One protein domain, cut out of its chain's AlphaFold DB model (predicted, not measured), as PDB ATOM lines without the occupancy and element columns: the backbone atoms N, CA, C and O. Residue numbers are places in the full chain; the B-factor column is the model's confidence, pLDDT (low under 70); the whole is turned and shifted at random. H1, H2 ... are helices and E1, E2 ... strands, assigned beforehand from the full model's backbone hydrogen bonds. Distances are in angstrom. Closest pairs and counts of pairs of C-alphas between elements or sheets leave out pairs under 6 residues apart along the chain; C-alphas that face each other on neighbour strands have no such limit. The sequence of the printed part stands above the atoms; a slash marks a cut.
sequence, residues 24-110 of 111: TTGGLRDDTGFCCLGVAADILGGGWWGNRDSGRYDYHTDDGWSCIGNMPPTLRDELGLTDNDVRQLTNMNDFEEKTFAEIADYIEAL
ATOM      1  N   THR A  24      43.388  48.029  53.160       97.19
ATOM      2  CA  THR A  24      42.420  47.529  54.150       97.19
ATOM      3  C   THR A  24      42.778  46.106  54.596       97.19
ATOM      4  O   THR A  24      43.710  45.494  54.068       97.19
ATOM      5  N   THR A  25      42.038  45.568  55.566       96.44
ATOM      6  CA  THR A  25      42.221  44.232  56.146       96.44
ATOM      7  C   THR A  25      40.921  43.418  56.164       96.44
ATOM      8  O   THR A  25      39.806  43.941  56.019       96.44
ATOM      9  N   GLY A  26      41.042  42.100  56.342       93.94
ATOM     10  CA  GLY A  26      39.906  41.195  56.560       93.94
ATOM     11  C   GLY A  26      39.080  40.865  55.311       93.94
ATOM     12  O   GLY A  26      37.950  40.386  55.425       93.94
ATOM     13  N   GLY A  27      39.616  41.134  54.122       94.94
ATOM     14  CA  GLY A  27      39.016  40.806  52.830       94.94
ATOM     15  C   GLY A  27      39.856  41.350  51.678       94.94
ATOM     16  O   GLY A  27      40.705  42.213  51.887       94.94
ATOM     17  N   LEU A  28      39.611  40.869  50.458       97.25
ATOM     18  CA  LEU A  28      40.297  41.371  49.268       97.25
ATOM     19  C   LEU A  28      40.027  42.858  49.038       97.25
ATOM     20  O   LEU A  28      40.928  43.599  48.653       97.25
ATOM     21  N   ARG A  29      38.784  43.280  49.273       97.88
ATOM     22  CA  ARG A  29      38.321  44.645  49.056       97.88
ATOM     23  C   ARG A  29      37.157  44.987  49.984       97.88
ATOM     24  O   ARG A  29      36.291  44.150  50.260       97.88
ATOM     25  N   ASP A  30      37.117  46.237  50.416       96.81
ATOM     26  CA  ASP A  30      35.937  46.881  50.988       96.81
ATOM     27  C   ASP A  30      35.700  48.255  50.343       96.81
ATOM     28  O   ASP A  30      36.290  48.590  49.313       96.81
ATOM     29  N   ASP A  31      34.795  49.042  50.918       96.50
ATOM     30  CA  ASP A  31      34.481  50.386  50.424       96.50
ATOM     31  C   ASP A  31      35.647  51.380  50.554       96.50
ATOM     32  O   ASP A  31      35.636  52.433  49.915       96.50
ATOM     33  N   THR A  32      36.648  51.068  51.379       96.50
ATOM     34  CA  THR A  32      37.773  51.954  51.695       96.50
ATOM     35  C   THR A  32      39.046  51.598  50.942       96.50
ATOM     36  O   THR A  32      39.854  52.489  50.684       96.50
ATOM     37  N   GLY A  33      39.233  50.334  50.554       97.81
ATOM     38  CA  GLY A  33      40.466  49.909  49.910       97.81
ATOM     39  C   GLY A  33      40.556  48.421  49.602       97.81
ATOM     40  O   GLY A  33      39.554  47.713  49.488       97.81
ATOM     41  N   PHE A  34      41.796  47.961  49.459       98.69
ATOM     42  CA  PHE A  34      42.159  46.595  49.094       98.69
ATOM     43  C   PHE A  34      43.176  46.028  50.083       98.69
ATOM     44  O   PHE A  34      43.991  46.770  50.626       98.69
ATOM     45  N   CYS A  35      43.172  44.715  50.303       98.06
ATOM     46  CA  CYS A  35      44.361  44.065  50.853       98.06
ATOM     47  C   CYS A  35      45.396  43.853  49.738       98.06
ATOM     48  O   CYS A  35      45.095  44.025  48.552       98.06
ATOM     49  N   CYS A  36      46.610  43.425  50.086       98.50
ATOM     50  CA  CYS A  36      47.655  43.194  49.085       98.50
ATOM     51  C   CYS A  36      47.234  42.202  47.977       98.50
ATOM     52  O   CYS A  36      47.502  42.456  46.803       98.50
ATOM     53  N   LEU A  37      46.515  41.127  48.319       98.38
ATOM     54  CA  LEU A  37      46.000  40.149  47.351       98.38
ATOM     55  C   LEU A  37      44.874  40.730  46.484       98.38
ATOM     56  O   LEU A  37      44.737  40.366  45.318       98.38
ATOM     57  N   GLY A  38      44.075  41.642  47.042       98.38
ATOM     58  CA  GLY A  38      43.023  42.344  46.312       98.38
ATOM     59  C   GLY A  38      43.581  43.272  45.241       98.38
ATOM     60  O   GLY A  38      43.025  43.326  44.150       98.38
ATOM     61  N   VAL A  39      44.716  43.929  45.509       98.62
ATOM     62  CA  VAL A  39      45.435  44.731  44.504       98.62
ATOM     63  C   VAL A  39      45.887  43.859  43.328       98.62
ATOM     64  O   VAL A  39      45.719  44.257  42.179       98.62
ATOM     65  N   ALA A  40      46.413  42.656  43.592       98.38
ATOM     66  CA  ALA A  40      46.779  41.722  42.524       98.38
ATOM     67  C   ALA A  40      45.554  41.304  41.696       98.38
ATOM     68  O   ALA A  40      45.601  41.348  40.467       98.38
ATOM     69  N   ALA A  41      44.450  40.943  42.360       98.06
ATOM     70  CA  ALA A  41      43.209  40.580  41.683       98.06
ATOM     71  C   ALA A  41      42.683  41.724  40.799       98.06
ATOM     72  O   ALA A  41      42.357  41.487  39.642       98.06
ATOM     73  N   ASP A  42      42.680  42.960  41.301       98.12
ATOM     74  CA  ASP A  42      42.158  44.132  40.588       98.12
ATOM     75  C   ASP A  42      42.919  44.443  39.290       98.12
ATOM     76  O   ASP A  42      42.305  44.740  38.266       98.12
ATOM     77  N   ILE A  43      44.253  44.354  39.310       97.62
ATOM     78  CA  ILE A  43      45.075  44.791  38.170       97.62
ATOM     79  C   ILE A  43      45.463  43.653  37.213       97.62
ATOM     80  O   ILE A  43      45.791  43.932  36.061       97.62
ATOM     81  N   LEU A  44      45.462  42.393  37.673       96.75
ATOM     82  CA  LEU A  44      45.907  41.230  36.885       96.75
ATOM     83  C   LEU A  44      44.812  40.188  36.657       96.75
ATOM     84  O   LEU A  44      44.888  39.436  35.692       96.75
ATOM     85  N   GLY A  45      43.809  40.106  37.531       93.12
ATOM     86  CA  GLY A  45      42.925  38.946  37.585       93.12
ATOM     87  C   GLY A  45      41.827  38.897  36.518       93.12
ATOM     88  O   GLY A  45      41.064  37.937  36.525       93.12
ATOM     89  N   GLY A  46      41.665  39.935  35.687       93.00
ATOM     90  CA  GLY A  46      40.747  39.948  34.533       93.00
ATOM     91  C   GLY A  46      39.251  39.746  34.829       93.00
ATOM     92  O   GLY A  46      38.501  39.383  33.930       93.00
ATOM     93  N   GLY A  47      38.823  39.942  36.073       95.44
ATOM     94  CA  GLY A  47      37.487  39.654  36.585       95.44
ATOM     95  C   GLY A  47      36.749  40.915  37.026       95.44
ATOM     96  O   GLY A  47      37.068  42.028  36.604       95.44
ATOM     97  N   TRP A  48      35.737  40.754  37.876       97.31
ATOM     98  CA  TRP A  48      34.904  41.862  38.344       97.31
ATOM     99  C   TRP A  48      34.532  41.733  39.824       97.31
ATOM    100  O   TRP A  48      34.538  40.651  40.404       97.31
ATOM    101  N   TRP A  49      34.209  42.869  40.444       97.56
ATOM    102  CA  TRP A  49      33.854  42.952  41.861       97.56
ATOM    103  C   TRP A  49      32.336  42.977  42.053       97.56
ATOM    104  O   TRP A  49      31.670  43.910  41.599       97.56
ATOM    105  N   GLY A  50      31.798  41.993  42.767       96.38
ATOM    106  CA  GLY A  50      30.426  41.995  43.259       96.38
ATOM    107  C   GLY A  50      30.352  42.679  44.619       96.38
ATOM    108  O   GLY A  50      31.120  42.368  45.525       96.38
ATOM    109  N   ASN A  51      29.458  43.654  44.772       93.75
ATOM    110  CA  ASN A  51      29.204  44.266  46.073       93.75
ATOM    111  C   ASN A  51      28.324  43.327  46.906       93.75
ATOM    112  O   ASN A  51      27.294  42.844  46.432       93.75
ATOM    113  N   ARG A  52      28.726  43.088  48.154       87.25
ATOM    114  CA  ARG A  52      27.865  42.499  49.176       87.25
ATOM    115  C   ARG A  52      27.318  43.634  50.024       87.25
ATOM    116  O   ARG A  52      28.099  44.480  50.459       87.25
ATOM    117  N   ASP A  53      26.037  43.564  50.385       81.31
ATOM    118  CA  ASP A  53      25.320  44.545  51.231       81.31
ATOM    119  C   ASP A  53      25.956  44.800  52.627       81.31
ATOM    120  O   ASP A  53      25.408  45.522  53.456       81.31
ATOM    121  N   SER A  54      27.120  44.208  52.915       83.75
ATOM    122  CA  SER A  54      27.957  44.402  54.099       83.75
ATOM    123  C   SER A  54      29.178  45.315  53.880       83.75
ATOM    124  O   SER A  54      30.065  45.319  54.733       83.75
ATOM    125  N   GLY A  55      29.304  45.999  52.736       89.69
ATOM    126  CA  GLY A  55      30.483  46.828  52.408       89.69
ATOM    127  C   GLY A  55      31.744  46.016  52.082       89.69
ATOM    128  O   GLY A  55      32.860  46.530  52.091       89.69
ATOM    129  N   ARG A  56      31.577  44.714  51.820       94.12
ATOM    130  CA  ARG A  56      32.632  43.800  51.359       94.12
ATOM    131  C   ARG A  56      32.354  43.411  49.918       94.12
ATOM    132  O   ARG A  56      31.196  43.378  49.510       94.12
ATOM    133  N   TYR A  57      33.397  43.067  49.177       97.06
ATOM    134  CA  TYR A  57      33.258  42.677  47.778       97.06
ATOM    135  C   TYR A  57      33.766  41.257  47.564       97.06
ATOM    136  O   TYR A  57      34.788  40.870  48.134       97.06
ATOM    137  N   ASP A  58      33.061  40.480  46.748       96.00
ATOM    138  CA  ASP A  58      33.613  39.262  46.171       96.00
ATOM    139  C   ASP A  58      34.203  39.531  44.793       96.00
ATOM    140  O   ASP A  58      33.680  40.309  43.999       96.00
ATOM    141  N   TYR A  59      35.335  38.894  44.532       97.62
ATOM    142  CA  TYR A  59      35.945  38.882  43.216       97.62
ATOM    143  C   TYR A  59      35.366  37.721  42.419       97.62
ATOM    144  O   TYR A  59      35.307  36.616  42.954       97.62
ATOM    145  N   HIS A  60      34.964  37.961  41.174       97.50
ATOM    146  CA  HIS A  60      34.390  36.972  40.261       97.50
ATOM    147  C   HIS A  60      35.212  36.888  38.981       97.50
ATOM    148  O   HIS A  60      35.681  37.906  38.473       97.50
ATOM    149  N   THR A  61      35.324  35.690  38.424       96.00
ATOM    150  CA  THR A  61      35.962  35.423  37.128       96.00
ATOM    151  C   THR A  61      34.963  34.815  36.143       96.00
ATOM    152  O   THR A  61      33.933  34.260  36.534       96.00
ATOM    153  N   ASP A  62      35.264  34.901  34.846       92.50
ATOM    154  CA  ASP A  62      34.377  34.420  33.774       92.50
ATOM    155  C   ASP A  62      34.145  32.899  33.798       92.50
ATOM    156  O   ASP A  62      33.138  32.409  33.287       92.50
ATOM    157  N   ASP A  63      35.053  32.141  34.419       91.56
ATOM    158  CA  ASP A  63      34.925  30.695  34.630       91.56
ATOM    159  C   ASP A  63      34.039  30.325  35.839       91.56
ATOM    160  O   ASP A  63      33.857  29.144  36.142       91.56
ATOM    161  N   GLY A  64      33.445  31.321  36.505       92.88
ATOM    162  CA  GLY A  64      32.495  31.144  37.601       92.88
ATOM    163  C   GLY A  64      33.130  30.987  38.982       92.88
ATOM    164  O   GLY A  64      32.407  30.732  39.950       92.88
ATOM    165  N   TRP A  65      34.451  31.138  39.113       95.00
ATOM    166  CA  TRP A  65      35.083  31.211  40.428       95.00
ATOM    167  C   TRP A  65      34.728  32.541  41.118       95.00
ATOM    168  O   TRP A  65      34.654  33.595  40.483       95.00
ATOM    169  N   SER A  66      34.489  32.496  42.435       95.62
ATOM    170  CA  SER A  66      34.328  33.708  43.242       95.62
ATOM    171  C   SER A  66      34.792  33.551  44.690       95.62
ATOM    172  O   SER A  66      34.643  32.488  45.299       95.62
ATOM    173  N   CYS A  67      35.360  34.615  45.269       94.69
ATOM    174  CA  CYS A  67      35.777  34.638  46.674       94.69
ATOM    175  C   CYS A  67      35.886  36.063  47.237       94.69
ATOM    176  O   CYS A  67      36.187  37.009  46.518       94.69
ATOM    177  N   ILE A  68      35.689  36.213  48.552       93.12
ATOM    178  CA  ILE A  68      35.863  37.490  49.273       93.12
ATOM    179  C   ILE A  68      37.300  37.678  49.775       93.12
ATOM    180  O   ILE A  68      37.740  38.806  49.964       93.12
ATOM    181  N   GLY A  69      38.012  36.584  50.074       91.19
ATOM    182  CA  GLY A  69      39.244  36.624  50.876       91.19
ATOM    183  C   GLY A  69      40.480  36.011  50.225       91.19
ATOM    184  O   GLY A  69      41.566  36.134  50.776       91.19
ATOM    185  N   ASN A  70      40.338  35.362  49.073       92.69
ATOM    186  CA  ASN A  70      41.448  34.769  48.330       92.69
ATOM    187  C   ASN A  70      41.385  35.230  46.888       92.69
ATOM    188  O   ASN A  70      40.289  35.481  46.415       92.69
ATOM    189  N   MET A  71      42.524  35.304  46.204       94.25
ATOM    190  CA  MET A  71      42.586  35.522  44.754       94.25
ATOM    191  C   MET A  71      42.218  34.245  43.970       94.25
ATOM    192  O   MET A  71      42.275  33.151  44.545       94.25
ATOM    193  N   PRO A  72      41.889  34.348  42.666       94.81
ATOM    194  CA  PRO A  72      41.683  33.179  41.816       94.81
ATOM    195  C   PRO A  72      42.911  32.248  41.797       94.81
ATOM    196  O   PRO A  72      44.040  32.743  41.740       94.81
ATOM    197  N   PRO A  73      42.732  30.911  41.784       94.94
ATOM    198  CA  PRO A  73      43.844  29.962  41.701       94.94
ATOM    199  C   PRO A  73      44.726  30.158  40.465       94.94
ATOM    200  O   PRO A  73      45.939  30.029  40.562       94.94
ATOM    201  N   THR A  74      44.137  30.525  39.324       94.69
ATOM    202  CA  THR A  74      44.875  30.825  38.088       94.69
ATOM    203  C   THR A  74      45.839  31.993  38.274       94.69
ATOM    204  O   THR A  74      47.017  31.856  37.967       94.69
ATOM    205  N   LEU A  75      45.379  33.098  38.868       96.25
ATOM    206  CA  LEU A  75      46.227  34.251  39.174       96.25
ATOM    207  C   LEU A  75      47.323  33.901  40.194       96.25
ATOM    208  O   LEU A  75      48.466  34.329  40.052       96.25
ATOM    209  N   ARG A  76      46.994  33.098  41.215       96.75
ATOM    210  CA  ARG A  76      47.986  32.598  42.180       96.75
ATOM    211  C   ARG A  76      49.105  31.829  41.466       96.75
ATOM    212  O   ARG A  76      50.279  32.056  41.757       96.75
ATOM    213  N   ASP A  77      48.740  30.949  40.538       95.88
ATOM    214  CA  ASP A  77      49.685  30.130  39.780       95.88
ATOM    215  C   ASP A  77      50.509  30.982  38.791       95.88
ATOM    216  O   ASP A  77      51.718  30.781  38.674       95.88
ATOM    217  N   GLU A  78      49.905  31.988  38.145       95.56
ATOM    218  CA  GLU A  78      50.595  32.971  37.285       95.56
ATOM    219  C   GLU A  78      51.628  33.802  38.058       95.56
ATOM    220  O   GLU A  78      52.729  34.051  37.564       95.56
ATOM    221  N   LEU A  79      51.313  34.168  39.303       96.88
ATOM    222  CA  LEU A  79      52.239  34.819  40.231       96.88
ATOM    223  C   LEU A  79      53.249  33.840  40.850       96.88
ATOM    224  O   LEU A  79      54.102  34.255  41.638       96.88
ATOM    225  N   GLY A  80      53.168  32.544  40.540       96.44
ATOM    226  CA  GLY A  80      54.038  31.508  41.094       96.44
ATOM    227  C   GLY A  80      53.986  31.423  42.621       96.44
ATOM    228  O   GLY A  80      55.021  31.182  43.240       96.44
ATOM    229  N   LEU A  81      52.833  31.705  43.231       97.06
ATOM    230  CA  LEU A  81      52.656  31.688  44.682       97.06
ATOM    231  C   LEU A  81      52.203  30.307  45.157       97.06
ATOM    232  O   LEU A  81      51.327  29.673  44.571       97.06
ATOM    233  N   THR A  82      52.758  29.863  46.277       96.69
ATOM    234  CA  THR A  82      52.239  28.712  47.016       96.69
ATOM    235  C   THR A  82      51.109  29.133  47.957       96.69
ATOM    236  O   THR A  82      50.953  30.310  48.289       96.69
ATOM    237  N   ASP A  83      50.355  28.165  48.482       96.19
ATOM    238  CA  ASP A  83      49.378  28.426  49.553       96.19
ATOM    239  C   ASP A  83      50.030  29.031  50.803       96.19
ATOM    240  O   ASP A  83      49.408  29.804  51.532       96.19
ATOM    241  N   ASN A  84      51.299  28.695  51.051       97.25
ATOM    242  CA  ASN A  84      52.048  29.260  52.160       97.25
ATOM    243  C   ASN A  84      52.359  30.743  51.939       97.25
ATOM    244  O   ASN A  84      52.246  31.516  52.888       97.25
ATOM    245  N   ASP A  85      52.699  31.133  50.710       97.75
ATOM    246  CA  ASP A  85      52.970  32.532  50.369       97.75
ATOM    247  C   ASP A  85      51.693  33.360  50.487       97.75
ATOM    248  O   ASP A  85      51.694  34.390  51.153       97.75
ATOM    249  N   VAL A  86      50.572  32.867  49.942       97.50
ATOM    250  CA  VAL A  86      49.256  33.520  50.079       97.50
ATOM    251  C   VAL A  86      48.897  33.706  51.552       97.50
ATOM    252  O   VAL A  86      48.533  34.804  51.968       97.50
ATOM    253  N   ARG A  87      49.058  32.662  52.374       97.06
ATOM    254  CA  ARG A  87      48.806  32.744  53.818       97.06
ATOM    255  C   ARG A  87      49.733  33.746  54.509       97.06
ATOM    256  O   ARG A  87      49.277  34.470  55.389       97.06
ATOM    257  N   GLN A  88      51.014  33.779  54.147       98.19
ATOM    258  CA  GLN A  88      51.970  34.717  54.734       98.19
ATOM    259  C   GLN A  88      51.628  36.160  54.362       98.19
ATOM    260  O   GLN A  88      51.612  37.015  55.238       98.19
ATOM    261  N   LEU A  89      51.279  36.426  53.106       98.31
ATOM    262  CA  LEU A  89      50.865  37.746  52.630       98.31
ATOM    263  C   LEU A  89      49.589  38.235  53.326       98.31
ATOM    264  O   LEU A  89      49.526  39.384  53.765       98.31
ATOM    265  N   THR A  90      48.600  37.352  53.502       97.88
ATOM    266  CA  THR A  90      47.404  37.647  54.304       97.88
ATOM    267  C   THR A  90      47.778  37.965  55.747       97.88
ATOM    268  O   THR A  90      47.296  38.952  56.292       97.88
ATOM    269  N   ASN A  91      48.675  37.185  56.362       98.31
ATOM    270  CA  ASN A  91      49.113  37.439  57.733       98.31
ATOM    271  C   ASN A  91      49.844  38.776  57.882       98.31
ATOM    272  O   ASN A  91      49.572  39.516  58.827       98.31
ATOM    273  N   MET A  92      50.731  39.093  56.939       98.56
ATOM    274  CA  MET A  92      51.444  40.364  56.908       98.56
ATOM    275  C   MET A  92      50.468  41.540  56.836       98.56
ATOM    276  O   MET A  92      50.627  42.514  57.567       98.56
ATOM    277  N   ASN A  93      49.437  41.430  55.996       98.31
ATOM    278  CA  ASN A  93      48.429  42.470  55.830       98.31
ATOM    279  C   ASN A  93      47.508  42.611  57.053       98.31
ATOM    280  O   ASN A  93      47.277  43.726  57.510       98.31
ATOM    281  N   ASP A  94      46.974  41.499  57.563       97.38
ATOM    282  CA  ASP A  94      45.855  41.516  58.516       97.38
ATOM    283  C   ASP A  94      46.280  41.458  59.988       97.38
ATOM    284  O   ASP A  94      45.555  41.965  60.842       97.38
ATOM    285  N   PHE A  95      47.419  40.833  60.304       97.75
ATOM    286  CA  PHE A  95      47.838  40.589  61.691       97.75
ATOM    287  C   PHE A  95      49.161  41.255  62.055       97.75
ATOM    288  O   PHE A  95      49.329  41.680  63.195       97.75
ATOM    289  N   GLU A  96      50.107  41.331  61.119       98.19
ATOM    290  CA  GLU A  96      51.390  42.011  61.348       98.19
ATOM    291  C   GLU A  96      51.329  43.513  61.022       98.19
ATOM    292  O   GLU A  96      52.304  44.220  61.263       98.19
ATOM    293  N   GLU A  97      50.201  43.985  60.473       94.88
ATOM    294  CA  GLU A  97      49.945  45.385  60.096       94.88
ATOM    295  C   GLU A  97      51.028  45.975  59.172       94.88
ATOM    296  O   GLU A  97      51.341  47.168  59.216       94.88
ATOM    297  N   LYS A  98      51.617  45.131  58.316       98.50
ATOM    298  CA  LYS A  98      52.641  45.538  57.353       98.50
ATOM    299  C   LYS A  98      52.050  46.463  56.307       98.50
ATOM    300  O   LYS A  98      50.967  46.216  55.781       98.50
ATOM    301  N   THR A  99      52.796  47.499  55.953       98.56
ATOM    302  CA  THR A  99      52.426  48.403  54.862       98.56
ATOM    303  C   THR A  99      52.564  47.716  53.503       98.56
ATOM    304  O   THR A  99      53.353  46.785  53.334       98.56
ATOM    305  N   PHE A 100      51.876  48.233  52.484       98.75
ATOM    306  CA  PHE A 100      52.090  47.813  51.096       98.75
ATOM    307  C   PHE A 100      53.554  47.859  50.645       98.75
ATOM    308  O   PHE A 100      53.961  46.987  49.884       98.75
ATOM    309  N   ALA A 101      54.353  48.817  51.124       98.69
ATOM    310  CA  ALA A 101      55.779  48.869  50.808       98.69
ATOM    311  C   ALA A 101      56.535  47.657  51.381       98.69
ATOM    312  O   ALA A 101      57.250  46.987  50.646       98.69
ATOM    313  N   GLU A 102      56.315  47.315  52.652       98.69
ATOM    314  CA  GLU A 102      56.969  46.157  53.282       98.69
ATOM    315  C   GLU A 102      56.479  44.820  52.705       98.69
ATOM    316  O   GLU A 102      57.247  43.865  52.592       98.69
ATOM    317  N   ILE A 103      55.199  44.735  52.332       98.81
ATOM    318  CA  ILE A 103      54.655  43.560  51.641       98.81
ATOM    319  C   ILE A 103      55.279  43.431  50.245       98.81
ATOM    320  O   ILE A 103      55.640  42.329  49.837       98.81
ATOM    321  N   ALA A 104      55.454  44.542  49.525       98.69
ATOM    322  CA  ALA A 104      56.132  44.548  48.234       98.69
ATOM    323  C   ALA A 104      57.590  44.073  48.347       98.69
ATOM    324  O   ALA A 104      58.017  43.268  47.524       98.69
ATOM    325  N   ASP A 105      58.315  44.490  49.390       98.69
ATOM    326  CA  ASP A 105      59.684  44.022  49.655       98.69
ATOM    327  C   ASP A 105      59.736  42.501  49.884       98.69
ATOM    328  O   ASP A 105      60.656  41.823  49.427       98.69
ATOM    329  N   TYR A 106      58.726  41.936  50.554       98.38
ATOM    330  CA  TYR A 106      58.614  40.487  50.721       98.38
ATOM    331  C   TYR A 106      58.356  39.767  49.391       98.38
ATOM    332  O   TYR A 106      59.000  38.756  49.121       98.38
ATOM    333  N   ILE A 107      57.459  40.292  48.547       98.31
ATOM    334  CA  ILE A 107      57.153  39.712  47.225       98.31
ATOM    335  C   ILE A 107      58.389  39.745  46.317       98.31
ATOM    336  O   ILE A 107      58.661  38.770  45.621       98.31
ATOM    337  N   GLU A 108      59.152  40.838  46.349       97.88
ATOM    338  CA  GLU A 108      60.395  41.017  45.586       97.88
ATOM    339  C   GLU A 108      61.477  39.992  45.979       97.88
ATOM    340  O   GLU A 108      62.302  39.609  45.153       97.88
ATOM    341  N   ALA A 109      61.447  39.501  47.223       97.06
ATOM    342  CA  ALA A 109      62.373  38.492  47.734       97.06
ATOM    343  C   ALA A 109      61.929  37.033  47.487       97.06
ATOM    344  O   ALA A 109      62.663  36.108  47.854       97.06
ATOM    345  N   LEU A 110      60.747  36.799  46.902       93.75
ATOM    346  CA  LEU A 110      60.262  35.450  46.592       93.75
ATOM    347  C   LEU A 110      61.039  34.815  45.419       93.75
ATOM    348  O   LEU A 110      61.390  35.513  44.467       93.75
TER     349      LEU A 110
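This is residues 24 to 110 of the 111 residues of an uncharacterized protein of Gammaproteobacteria bacterium (UniProt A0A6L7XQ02). H1 lies near the middle, between a strand hairpin, E1 and E2, at one end of the long axis and two helices running opposite ways, H3 and H4, at the other. The short helix H2 sits by the last residue of H1, and the unnamed residues 61 to 72 lead to it from E2. The printed part has 87 residues, with four named helices and two named strands in the order H1, E1, E2, H2, H3, H4; the sheet is antiparallel and the class is mixed, helices and strands. It is compact and rounded, with a radius of gyration of the C-alphas of 12.3 A and spans of 33 by 26 by 19 A.

After residues 24 to 35, which have no named element, comes H1, residues 36 to 44. E1, residues 48 to 52, and E2, residues 56 to 60, form an antiparallel hairpin at 145 degrees, with N 50 and O 58 2.8 A apart, within hydrogen-bond range. The closest C-alphas of H1 and E2 are those of Ala 41 and Tyr 59, 7.6 A apart. H2, residues 73 to 78, is close to H1 but not clearly touching, closest at the C-alphas of Leu 44 and Leu 75, 7.4 A. H3, residues 83 to 94, touches H1 at a steep tilt of 66 degrees, closest at the C-alphas of Cys 36 and Asn 93, 6.8 A. H4, residues 100 to 108, only just touches residues 89 to 93 of H3, with 3 pairs of C-alphas within 8 A, closest at Met 92 and Ile 103, 6.9 A; the two form a helical hairpin at a shallow tilt of 19 degrees. In H1, H2, H3 and H4 every O i to N i+4 pair is within hydrogen-bond range.

H1 begins at C-alpha 36 (47.655, 43.194, 49.085) and spans 12.5 A. E1 spans 12.9 A and E2 13.1 A. H2 spans 8.6 A, H3 16.3 A and H4 12.1 A, ending at C-alpha 108 (60.395, 41.017, 45.586).

The two C-alphas farthest apart are those of Asp 53 and Ala 109, 37.7 A. The printed part has no cut, and the link from E2 to H2, 12 residues, is long. The mean pLDDT of the printed part is 96.1, and no printed residue is under 70.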